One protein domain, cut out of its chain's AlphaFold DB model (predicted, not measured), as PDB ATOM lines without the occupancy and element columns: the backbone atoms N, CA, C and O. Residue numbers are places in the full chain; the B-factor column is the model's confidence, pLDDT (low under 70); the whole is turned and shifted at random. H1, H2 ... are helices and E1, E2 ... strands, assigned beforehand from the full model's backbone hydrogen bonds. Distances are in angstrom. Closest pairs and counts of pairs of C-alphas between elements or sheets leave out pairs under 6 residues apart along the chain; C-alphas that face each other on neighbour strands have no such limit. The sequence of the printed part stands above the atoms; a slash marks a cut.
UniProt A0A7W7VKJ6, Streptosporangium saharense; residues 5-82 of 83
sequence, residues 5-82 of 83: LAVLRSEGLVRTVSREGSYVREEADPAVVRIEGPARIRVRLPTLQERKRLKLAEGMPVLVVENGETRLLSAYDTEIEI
ATOM      1  N   LEU A   5      36.863   2.298-111.589       86.25
ATOM      2  CA  LEU A   5      36.771   1.106-110.744       86.25
ATOM      3  C   LEU A   5      37.164   1.399-109.297       86.25
ATOM      4  O   LEU A   5      36.592   0.817-108.377       86.25
ATOM      5  N   ALA A   6      38.109   2.314-109.075       84.94
ATOM      6  CA  ALA A   6      38.475   2.735-107.728       84.94
ATOM      7  C   ALA A   6      37.332   3.497-107.040       84.94
ATOM      8  O   ALA A   6      37.102   3.281-105.851       84.94
ATOM      9  N   VAL A   7      36.595   4.332-107.783       86.94
ATOM     10  CA  VAL A   7      35.413   5.041-107.263       86.94
ATOM     11  C   VAL A   7      34.319   4.043-106.884       86.94
ATOM     12  O   VAL A   7      33.922   3.996-105.721       86.94
ATOM     13  N   LEU A   8      33.921   3.169-107.811       86.75
ATOM     14  CA  LEU A   8      32.866   2.178-107.566       86.75
ATOM     15  C   LEU A   8      33.213   1.221-106.414       86.75
ATOM     16  O   LEU A   8      32.342   0.844-105.630       86.75
ATOM     17  N   ARG A   9      34.491   0.838-106.272       84.75
ATOM     18  CA  ARG A   9      34.956   0.002-105.153       84.75
ATOM     19  C   ARG A   9      34.881   0.748-103.824       84.75
ATOM     20  O   ARG A   9      34.502   0.156-102.821       84.75
ATOM     21  N   SER A  10      35.207   2.040-103.812       81.19
ATOM     22  CA  SER A  10      35.096   2.870-102.605       81.19
ATOM     23  C   SER A  10      33.651   3.129-102.169       81.19
ATOM     24  O   SER A  10      33.421   3.439-101.006       81.19
ATOM     25  N   GLU A  11      32.691   2.957-103.077       81.75
ATOM     26  CA  GLU A  11      31.251   3.026-102.803       81.75
ATOM     27  C   GLU A  11      30.654   1.641-102.479       81.75
ATOM     28  O   GLU A  11      29.478   1.526-102.142       81.75
ATOM     29  N   GLY A  12      31.456   0.572-102.557       80.31
ATOM     30  CA  GLY A  12      31.031  -0.805-102.299       80.31
ATOM     31  C   GLY A  12      30.124  -1.412-103.380       80.31
ATOM     32  O   GLY A  12      29.531  -2.465-103.148       80.31
ATOM     33  N   LEU A  13      30.036  -0.782-104.558       83.44
ATOM     34  CA  LEU A  13      29.245  -1.257-105.705       83.44
ATOM     35  C   LEU A  13      29.922  -2.420-106.441       83.44
ATOM     36  O   LEU A  13      29.264  -3.252-107.066       83.44
ATOM     37  N   VAL A  14      31.254  -2.490-106.356       86.75
ATOM     38  CA  VAL A  14      32.050  -3.577-106.926       86.75
ATOM     39  C   VAL A  14      33.034  -4.132-105.905       86.75
ATOM     40  O   VAL A  14      33.589  -3.398-105.084       86.75
ATOM     41  N   ARG A  15      33.315  -5.433-105.999       84.19
ATOM     42  CA  ARG A  15      34.425  -6.083-105.292       84.19
ATOM     43  C   ARG A  15      35.521  -6.459-106.281       84.19
ATOM     44  O   ARG A  15      35.233  -6.962-107.364       84.19
ATOM     45  N   THR A  16      36.779  -6.255-105.901       83.25
ATOM     46  CA  THR A  16      37.930  -6.692-106.705       83.25
ATOM     47  C   THR A  16      38.516  -7.959-106.100       83.25
ATOM     48  O   THR A  16      38.879  -7.976-104.923       83.25
ATOM     49  N   VAL A  17      38.626  -9.007-106.911       81.81
ATOM     50  CA  VAL A  17      39.271 -10.268-106.546       81.81
ATOM     51  C   VAL A  17      40.611 -10.342-107.275       81.81
ATOM     52  O   VAL A  17      40.696 -10.176-108.494       81.81
ATOM     53  N   SER A  18      41.692 -10.507-106.509       82.00
ATOM     54  CA  SER A  18      43.055 -10.482-107.051       82.00
ATOM     55  C   SER A  18      43.239 -11.581-108.100       82.00
ATOM     56  O   SER A  18      42.938 -12.734-107.824       82.00
ATOM     57  N   ARG A  19      43.770 -11.222-109.279       86.44
ATOM     58  CA  ARG A  19      43.975 -12.109-110.445       86.44
ATOM     59  C   ARG A  19      42.702 -12.648-111.120       86.44
ATOM     60  O   ARG A  19      42.831 -13.398-112.079       86.44
ATOM     61  N   GLU A  20      41.514 -12.230-110.683       88.12
ATOM     62  CA  GLU A  20      40.226 -12.659-111.256       88.12
ATOM     63  C   GLU A  20      39.465 -11.501-111.922       88.12
ATOM     64  O   GLU A  20      38.904 -11.672-113.001       88.12
ATOM     65  N   GLY A  21      39.500 -10.299-111.335       88.00
ATOM     66  CA  GLY A  21      38.870  -9.103-111.903       88.00
ATOM     67  C   GLY A  21      38.007  -8.336-110.902       88.00
ATOM     68  O   GLY A  21      38.181  -8.450-109.686       88.00
ATOM     69  N   SER A  22      37.089  -7.519-111.419       86.88
ATOM     70  CA  SER A  22      36.112  -6.761-110.630       86.88
ATOM     71  C   SER A  22      34.705  -7.267-110.921       86.88
ATOM     72  O   SER A  22      34.343  -7.446-112.080       86.88
ATOM     73  N   TYR A  23      33.915  -7.457-109.869       85.38
ATOM     74  CA  TYR A  23      32.565  -8.006-109.935       85.38
ATOM     75  C   TYR A  23      31.581  -7.019-109.326       85.38
ATOM     76  O   TYR A  23      31.877  -6.427-108.285       85.38
ATOM     77  N   VAL A  24      30.416  -6.872-109.955       84.69
ATOM     78  CA  VAL A  24      29.277  -6.162-109.361       84.69
ATOM     79  C   VAL A  24      28.830  -6.927-108.118       84.69
ATOM     80  O   VAL A  24      28.848  -8.161-108.104       84.69
ATOM     81  N   ARG A  25      28.494  -6.208-107.047       76.31
ATOM     82  CA  ARG A  25      27.911  -6.826-105.856       76.31
ATOM     83  C   ARG A  25      26.497  -7.307-106.189       76.31
ATOM     84  O   ARG A  25      25.685  -6.517-106.652       76.31
ATOM     85  N   GLU A  26      26.215  -8.582-105.943       75.62
ATOM     86  CA  GLU A  26      24.849  -9.107-106.018       75.62
ATOM     87  C   GLU A  26      24.011  -8.500-104.883       75.62
ATOM     88  O   GLU A  26      24.463  -8.434-103.735       75.62
ATOM     89  N   GLU A  27      22.810  -8.020-105.208       69.44
ATOM     90  CA  GLU A  27      21.813  -7.642-104.207       69.44
ATOM     91  C   GLU A  27      21.282  -8.932-103.574       69.44
ATOM     92  O   GLU A  27      20.580  -9.709-104.214       69.44
ATOM     93  N   ALA A  28      21.699  -9.200-102.337       72.31
ATOM     94  CA  ALA A  28      21.162 -10.289-101.533       72.31
ATOM     95  C   ALA A  28      19.984  -9.779-100.698       72.31
ATOM     96  O   ALA A  28      19.984  -8.612-100.295       72.31
ATOM     97  N   ASP A  29      19.030 -10.664-100.394       82.50
ATOM     98  CA  ASP A  29      17.961 -10.355 -99.444       82.50
ATOM     99  C   ASP A  29      18.577  -9.901 -98.110       82.50
ATOM    100  O   ASP A  29      19.457 -10.589 -97.569       82.50
ATOM    101  N   PRO A  30      18.168  -8.739 -97.574       87.12
ATOM    102  CA  PRO A  30      18.753  -8.221 -96.353       87.12
ATOM    103  C   PRO A  30      18.375  -9.098 -95.155       87.12
ATOM    104  O   PRO A  30      17.254  -9.589 -95.022       87.12
ATOM    105  N   ALA A  31      19.315  -9.257 -94.229       90.75
ATOM    106  CA  ALA A  31      19.038  -9.838 -92.930       90.75
ATOM    107  C   ALA A  31      18.170  -8.869 -92.114       90.75
ATOM    108  O   ALA A  31      18.597  -7.756 -91.794       90.75
ATOM    109  N   VAL A  32      16.960  -9.300 -91.753       94.00
ATOM    110  CA  VAL A  32      16.050  -8.500 -90.924       94.00
ATOM    111  C   VAL A  32      16.497  -8.549 -89.466       94.00
ATOM    112  O   VAL A  32      16.564  -9.617 -88.849       94.00
ATOM    113  N   VAL A  33      16.777  -7.380 -88.895       94.44
ATOM    114  CA  VAL A  33      17.106  -7.204 -87.480       94.44
ATOM    115  C   VAL A  33      15.991  -6.419 -86.807       94.44
ATOM    116  O   VAL A  33      15.776  -5.240 -87.086       94.44
ATOM    117  N   ARG A  34      15.304  -7.079 -85.872       94.56
ATOM    118  CA  ARG A  34      14.266  -6.454 -85.046       94.56
ATOM    119  C   ARG A  34      14.878  -5.631 -83.925       94.56
ATOM    120  O   ARG A  34      15.745  -6.117 -83.190       94.56
ATOM    121  N   ILE A  35      14.402  -4.400 -83.782       93.12
ATOM    122  CA  ILE A  35      14.759  -3.507 -82.681       93.12
ATOM    123  C   ILE A  35      13.509  -3.222 -81.865       93.12
ATOM    124  O   ILE A  35      12.554  -2.636 -82.358       93.12
ATOM    125  N   GLU A  36      13.548  -3.596 -80.590       90.50
ATOM    126  CA  GLU A  36      12.486  -3.276 -79.645       90.50
ATOM    127  C   GLU A  36      12.785  -1.971 -78.900       90.50
ATOM    128  O   GLU A  36      13.922  -1.707 -78.496       90.50
ATOM    129  N   GLY A  37      11.735  -1.180 -78.677       90.44
ATOM    130  CA  GLY A  37      11.796   0.055 -77.903       90.44
ATOM    131  C   GLY A  37      12.472   1.231 -78.625       90.44
ATOM    132  O   GLY A  37      12.789   1.163 -79.814       90.44
ATOM    133  N   PRO A  38      12.675   2.355 -77.917       95.06
ATOM    134  CA  PRO A  38      13.299   3.537 -78.492       95.06
ATOM    135  C   PRO A  38      14.743   3.254 -78.913       95.06
ATOM    136  O   PRO A  38      15.563   2.825 -78.101       95.06
ATOM    137  N   ALA A  39      15.068   3.571 -80.162       95.81
ATOM    138  CA  ALA A  39      16.411   3.420 -80.697       95.81
ATOM    139  C   ALA A  39      16.856   4.660 -81.468       95.81
ATOM    140  O   ALA A  39      16.048   5.390 -82.047       95.81
ATOM    141  N   ARG A  40      18.170   4.888 -81.494       96.81
ATOM    142  CA  ARG A  40      18.806   5.848 -82.402       96.81
ATOM    143  C   ARG A  40      19.647   5.084 -83.406       96.81
ATOM    144  O   ARG A  40      20.498   4.285 -83.026       96.81
ATOM    145  N   ILE A  41      19.404   5.342 -84.685       96.50
ATOM    146  CA  ILE A  41      20.081   4.665 -85.787       96.50
ATOM    147  C   ILE A  41      20.777   5.728 -86.628       96.50
ATOM    148  O   ILE A  41      20.166   6.726 -87.007       96.50
ATOM    149  N   ARG A  42      22.066   5.534 -86.909       96.75
ATOM    150  CA  ARG A  42      22.834   6.395 -87.823       96.75
ATOM    151  C   ARG A  42      23.732   5.571 -88.729       96.75
ATOM    152  O   ARG A  42      24.192   4.502 -88.340       96.75
ATOM    153  N   VAL A  43      24.038   6.109 -89.903       96.62
ATOM    154  CA  VAL A  43      24.960   5.490 -90.864       96.62
ATOM    155  C   VAL A  43      26.308   6.198 -90.821       96.62
ATOM    156  O   VAL A  43      26.367   7.425 -90.727       96.62
ATOM    157  N   ARG A  44      27.403   5.437 -90.891       95.31
ATOM    158  CA  ARG A  44      28.757   5.982 -91.092       95.31
ATOM    159  C   ARG A  44      29.683   4.967 -91.752       95.31
ATOM    160  O   ARG A  44      29.386   3.777 -91.788       95.31
ATOM    161  N   LEU A  45      30.854   5.421 -92.190       93.69
ATOM    162  CA  LEU A  45      31.936   4.506 -92.545       93.69
ATOM    163  C   LEU A  45      32.492   3.797 -91.292       93.69
ATOM    164  O   LEU A  45      32.580   4.408 -90.215       93.69
ATOM    165  N   PRO A  46      32.875   2.512 -91.406       95.00
ATOM    166  CA  PRO A  46      33.546   1.797 -90.332       95.00
ATOM    167  C   PRO A  46      34.991   2.278 -90.162       95.00
ATOM    168  O   PRO A  46      35.657   2.700 -91.108       95.00
ATOM    169  N   THR A  47      35.524   2.133 -88.952       94.88
ATOM    170  CA  THR A  47      36.971   2.181 -88.713       94.88
ATOM    171  C   THR A  47      37.658   0.947 -89.312       94.88
ATOM    172  O   THR A  47      37.023  -0.077 -89.577       94.88
ATOM    173  N   LEU A  48      38.987   0.985 -89.467       92.31
ATOM    174  CA  LEU A  48      39.752  -0.179 -89.942       92.31
ATOM    175  C   LEU A  48      39.576  -1.417 -89.050       92.31
ATOM    176  O   LEU A  48      39.551  -2.537 -89.561       92.31
ATOM    177  N   GLN A  49      39.463  -1.226 -87.732       94.94
ATOM    178  CA  GLN A  49      39.250  -2.327 -86.791       94.94
ATOM    179  C   GLN A  49      37.847  -2.923 -86.930       94.94
ATOM    180  O   GLN A  49      37.712  -4.143 -86.998       94.94
ATOM    181  N   GLU A  50      36.814  -2.083 -87.036       95.12
ATOM    182  CA  GLU A  50      35.430  -2.528 -87.252       95.12
ATOM    183  C   GLU A  50      35.282  -3.264 -88.580       95.12
ATOM    184  O   GLU A  50      34.732  -4.361 -88.598       95.12
ATOM    185  N   ARG A  51      35.859  -2.725 -89.664       93.44
ATOM    186  CA  ARG A  51      35.860  -3.361 -90.988       93.44
ATOM    187  C   ARG A  51      36.456  -4.767 -90.936       93.44
ATOM    188  O   ARG A  51      35.871  -5.697 -91.475       93.44
ATOM    189  N   LYS A  52      37.600  -4.935 -90.262       91.12
ATOM    190  CA  LYS A  52      38.245  -6.249 -90.095       91.12
ATOM    191  C   LYS A  52      37.402  -7.194 -89.240       91.12
ATOM    192  O   LYS A  52      37.212  -8.343 -89.626       91.12
ATOM    193  N   ARG A  53      36.894  -6.716 -88.100       93.94
ATOM    194  CA  ARG A  53      36.100  -7.518 -87.157       93.94
ATOM    195  C   ARG A  53      34.799  -8.018 -87.786       93.94
ATOM    196  O   ARG A  53      34.443  -9.173 -87.595       93.94
ATOM    197  N   LEU A  54      34.128  -7.156 -88.543       89.19
ATOM    198  CA  LEU A  54      32.854  -7.433 -89.206       89.19
ATOM    199  C   LEU A  54      33.028  -8.003 -90.627       89.19
ATOM    200  O   LEU A  54      32.039  -8.251 -91.302       89.19
ATOM    201  N   LYS A  55      34.274  -8.215 -91.081       89.50
ATOM    202  CA  LYS A  55      34.619  -8.720 -92.425       89.50
ATOM    203  C   LYS A  55      33.938  -7.945 -93.567       89.50
ATOM    204  O   LYS A  55      33.553  -8.528 -94.576       89.50
ATOM    205  N   LEU A  56      33.814  -6.628 -93.413       87.44
ATOM    206  CA  LEU A  56      33.131  -5.765 -94.378       87.44
ATOM    207  C   LEU A  56      34.015  -5.487 -95.593       87.44
ATOM    208  O   LEU A  56      35.239  -5.340 -95.473       87.44
ATOM    209  N   ALA A  57      33.377  -5.352 -96.753       84.44
ATOM    210  CA  ALA A  57      34.039  -4.891 -97.964       84.44
ATOM    211  C   ALA A  57      34.553  -3.446 -97.812       84.44
ATOM    212  O   ALA A  57      34.159  -2.697 -96.913       84.44
ATOM    213  N   GLU A  58      35.460  -3.041 -98.700       81.44
ATOM    214  CA  GLU A  58      35.839  -1.632 -98.816       81.44
ATOM    215  C   GLU A  58      34.612  -0.782 -99.183       81.44
ATOM    216  O   GLU A  58      33.741  -1.236 -99.918       81.44
ATOM    217  N   GLY A  59      34.510   0.421 -98.610       83.75
ATOM    218  CA  GLY A  59      33.388   1.326 -98.870       83.75
ATOM    219  C   GLY A  59      32.070   0.974 -98.179       83.75
ATOM    220  O   GLY A  59      31.193   1.825 -98.103       83.75
ATOM    221  N   MET A  60      31.935  -0.237 -97.627       87.81
ATOM    222  CA  MET A  60      30.697  -0.694 -96.996       87.81
ATOM    223  C   MET A  60      30.419   0.087 -95.699       87.81
ATOM    224  O   MET A  60      31.213  -0.006 -94.753       87.81
ATOM    225  N   PRO A  61      29.318   0.857 -95.628       92.44
ATOM    226  CA  PRO A  61      28.959   1.583 -94.425       92.44
ATOM    227  C   PRO A  61      28.411   0.643 -93.348       92.44
ATOM    228  O   PRO A  61      28.011  -0.493 -93.613       92.44
ATOM    229  N   VAL A  62      28.378   1.142 -92.116       96.06
ATOM    230  CA  VAL A  62      27.766   0.465 -90.972       96.06
ATOM    231  C   VAL A  62      26.573   1.250 -90.444       96.06
ATOM    232  O   VAL A  62      26.618   2.482 -90.355       96.06
ATOM    233  N   LEU A  63      25.535   0.523 -90.042       96.75
ATOM    234  CA  LEU A  63      24.479   1.020 -89.171       96.75
ATOM    235  C   LEU A  63      24.997   0.976 -87.735       96.75
ATOM    236  O   LEU A  63      25.416  -0.074 -87.244       96.75
ATOM    237  N   VAL A  64      24.969   2.120 -87.065       97.50
ATOM    238  CA  VAL A  64      25.175   2.218 -85.622       97.50
ATOM    239  C   VAL A  64      23.801   2.284 -84.985       97.50
ATOM    240  O   VAL A  64      23.081   3.263 -85.181       97.50
ATOM    241  N   VAL A  65      23.460   1.240 -84.242       96.81
ATOM    242  CA  VAL A  65      22.199   1.126 -83.516       96.81
ATOM    243  C   VAL A  65      22.479   1.333 -82.035       96.81
ATOM    244  O   VAL A  65      23.287   0.611 -81.455       96.81
ATOM    245  N   GLU A  66      21.819   2.318 -81.435       96.69
ATOM    246  CA  GLU A  66      21.879   2.621 -80.005       96.69
ATOM    247  C   GLU A  66      20.499   2.339 -79.381       96.69
ATOM    248  O   GLU A  66      19.564   3.119 -79.578       96.69
ATOM    249  N   ASN A  67      20.366   1.222 -78.653       94.44
ATOM    250  CA  ASN A  67      19.118   0.766 -78.013       94.44
ATOM    251  C   ASN A  67      19.381   0.078 -76.654       94.44
ATOM    252  O   ASN A  67      19.157  -1.113 -76.465       94.44
ATOM    253  N   GLY A  68      19.943   0.822 -75.699       93.56
ATOM    254  CA  GLY A  68      20.441   0.272 -74.425       93.56
ATOM    255  C   GLY A  68      21.844  -0.337 -74.537       93.56
ATOM    256  O   GLY A  68      22.619  -0.278 -73.587       93.56
ATOM    257  N   GLU A  69      22.219  -0.798 -75.730       92.88
ATOM    258  CA  GLU A  69      23.586  -1.136 -76.120       92.88
ATOM    259  C   GLU A  69      23.917  -0.586 -77.515       92.88
ATOM    260  O   GLU A  69      23.032  -0.158 -78.256       92.88
ATOM    261  N   THR A  70      25.208  -0.548 -77.862       94.94
ATOM    262  CA  THR A  70      25.657  -0.144 -79.203       94.94
ATOM    263  C   THR A  70      25.943  -1.374 -80.049       94.94
ATOM    264  O   THR A  70      26.889  -2.114 -79.770       94.94
ATOM    265  N   ARG A  71      25.176  -1.557 -81.124       95.00
ATOM    266  CA  ARG A  71      25.412  -2.597 -82.134       95.00
ATOM    267  C   ARG A  71      25.877  -1.968 -83.441       95.00
ATOM    268  O   ARG A  71      25.430  -0.888 -83.824       95.00
ATOM    269  N   LEU A  72      26.785  -2.661 -84.122       96.50
ATOM    270  CA  LEU A  72      27.250  -2.294 -85.456       96.50
ATOM    271  C   LEU A  72      26.816  -3.372 -86.438       96.50
ATOM    272  O   LEU A  72      27.204  -4.529 -86.278       96.50
ATOM    273  N   LEU A  73      26.037  -2.976 -87.435       94.56
ATOM    274  CA  LEU A  73      25.511  -3.854 -88.478       94.56
ATOM    275  C   LEU A  73      25.995  -3.349 -89.837       94.56
ATOM    276  O   LEU A  73      26.297  -2.164 -89.988       94.56
ATOM    277  N   SER A  74      26.108  -4.234 -90.817       92.44
ATOM    278  CA  SER A  74      26.423  -3.822 -92.185       92.44
ATOM    279  C   SER A  74      25.217  -3.103 -92.789       92.44
ATOM    280  O   SER A  74      24.090  -3.558 -92.663       92.44
ATOM    281  N   ALA A  75      25.426  -1.953 -93.425       91.06
ATOM    282  CA  ALA A  75      24.317  -1.149 -93.940       91.06
ATOM    283  C   ALA A  75      23.759  -1.632 -95.285       91.06
ATOM    284  O   ALA A  75      22.720  -1.148 -95.715       91.06
ATOM    285  N   TYR A  76      24.450  -2.543 -95.969       86.00
ATOM    286  CA  TYR A  76      24.092  -2.974 -97.324       86.00
ATOM    287  C   TYR A  76      23.380  -4.328 -97.391       86.00
ATOM    288  O   TYR A  76      23.034  -4.782 -98.478       86.00
ATOM    289  N   ASP A  77      23.254  -5.024 -96.269       88.31
ATOM    290  CA  ASP A  77      22.622  -6.344 -96.160       88.31
ATOM    291  C   ASP A  77      21.836  -6.486 -94.851       88.31
ATOM    292  O   ASP A  77      21.542  -7.596 -94.424       88.31
ATOM    293  N   THR A  78      21.511  -5.370 -94.196       92.81
ATOM    294  CA  THR A  78      20.691  -5.356 -92.985       92.81
ATOM    295  C   THR A  78      19.491  -4.455 -93.198       92.81
ATOM    296  O   THR A  78      19.642  -3.288 -93.559       92.81
ATOM    297  N   GLU A  79      18.316  -4.987 -92.894       94.56
ATOM    298  CA  GLU A  79      17.074  -4.230 -92.792       94.56
ATOM    299  C   GLU A  79      16.684  -4.124 -91.319       94.56
ATOM    300  O   GLU A  79      16.795  -5.092 -90.564       94.56
ATOM    301  N   ILE A  80      16.266  -2.934 -90.890       94.69
ATOM    302  CA  ILE A  80      15.817  -2.712 -89.519       94.69
ATOM    303  C   ILE A  80      14.295  -2.725 -89.483       94.69
ATOM    304  O   ILE A  80      13.658  -1.868 -90.091       94.69
ATOM    305  N   GLU A  81      13.736  -3.636 -88.694       94.81
ATOM    306  CA  GLU A  81      12.305  -3.684 -88.400       94.81
ATOM    307  C   GLU A  81      12.058  -3.081 -87.010       94.81
ATOM    308  O   GLU A  81      12.650  -3.516 -86.015       94.81
ATOM    309  N   ILE A  82      11.199  -2.061 -86.957       90.81
ATOM    310  CA  ILE A  82      10.745  -1.414 -85.721       90.81
ATOM    311  C   ILE A  82       9.245  -1.721 -85.587       90.81
ATOM    312  O   ILE A  82       8.512  -1.425 -86.534       90.81
TER     313      ILE A  82
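AT A GLANCE: This is residues 5 to 82 of the 83 residues of a protein of Streptosporangium saharense (UniProt A0A7W7VKJ6). Two unequal lobes follow each other along the long axis: a small one, in which the short helix H1 packs on the hairpin E1 and E2, and a larger one built round the three-stranded sheet E4, E5 and E6. In the larger lobe the strand pair E3 and E7 runs near the sheet, and the short helix H2 sits in the connection from E4 to E5, whose residues 54 to 61 reach back toward the small lobe. The printed part has 78 residues with two named helices and seven named strands, in the order H1 E1 E2 E3 E4 H2 E5 E6 E7; E4 - E5 - E6 and E1 - E2 are antiparallel, E3 and E7 parallel, and the class is mixed, helices and strands. The whole is only just loose, close to compact, with a radius of gyration of the C-alphas of 14.0 A, and elongated, spanning 47 by 26 by 19 A.

IN THESE COORDINATES: H1, residues 5 to 10, begins at C-alpha 5 (36.771, 1.106, -110.744) and is 8.5 A long. E1, residues 14 to 17, measures 9.9 A and E2, residues 21 to 24, 10.4 A. E3, residues 31 to 34, measures 9.8 A. E4, residues 40 to 44, begins at C-alpha 40 (18.806, 5.848, -82.402) and is 13.2 A long. H2, residues 48 to 53, spans 8.7 A. E5, residues 62 to 66, measures 12.6 A and E6, residues 70 to 74, 13.5 A. E7, residues 78 to 81, measures 9.7 A and ends at C-alpha 81 (12.305, -3.684, -88.400).

HOW THE PARTS SIT: H1 and E1 come closest at the C-alphas of Leu 8 and Val 14, 5.8 A apart. E1 and E2 form a hairpin, antiparallel at 151 degrees, with N 15 and O 23 at 2.9 A. H1, E1 and E2 are apart from E4, E5 and E6. E4 is antiparallel to E5 at 157 degrees, with N 64 and O 42 at 2.8 A. The hairpin of E5 and E6 is antiparallel at 156 degrees, with N 63 and O 73 at 2.8 A; E4 and E6 are the edge strands. H2 is only just not on this sheet, with 4 pairs of C-alphas within 10 A. E3 and E7 are parallel at 31 degrees, with N 33 and O 79 at 2.8 A. E5 and E7 are near each other, with 5 pairs of C-alphas within 10 A, while E6 and E7 meet only through their link. In H1 and H2 every O i to N i+4 pair is within hydrogen-bond range.

THE WHOLE: The two C-alphas farthest apart, those of Arg 19 and Gly 37, are 47.4 A from each other. The printed part, residues 5 to 82, has no cut. No link is long; those from E2 to E3, 6 residues, and from H2 to E5, 8 residues, are short but not tight. The mean pLDDT of the printed part is 89.6, and residue 27 is the one under 70.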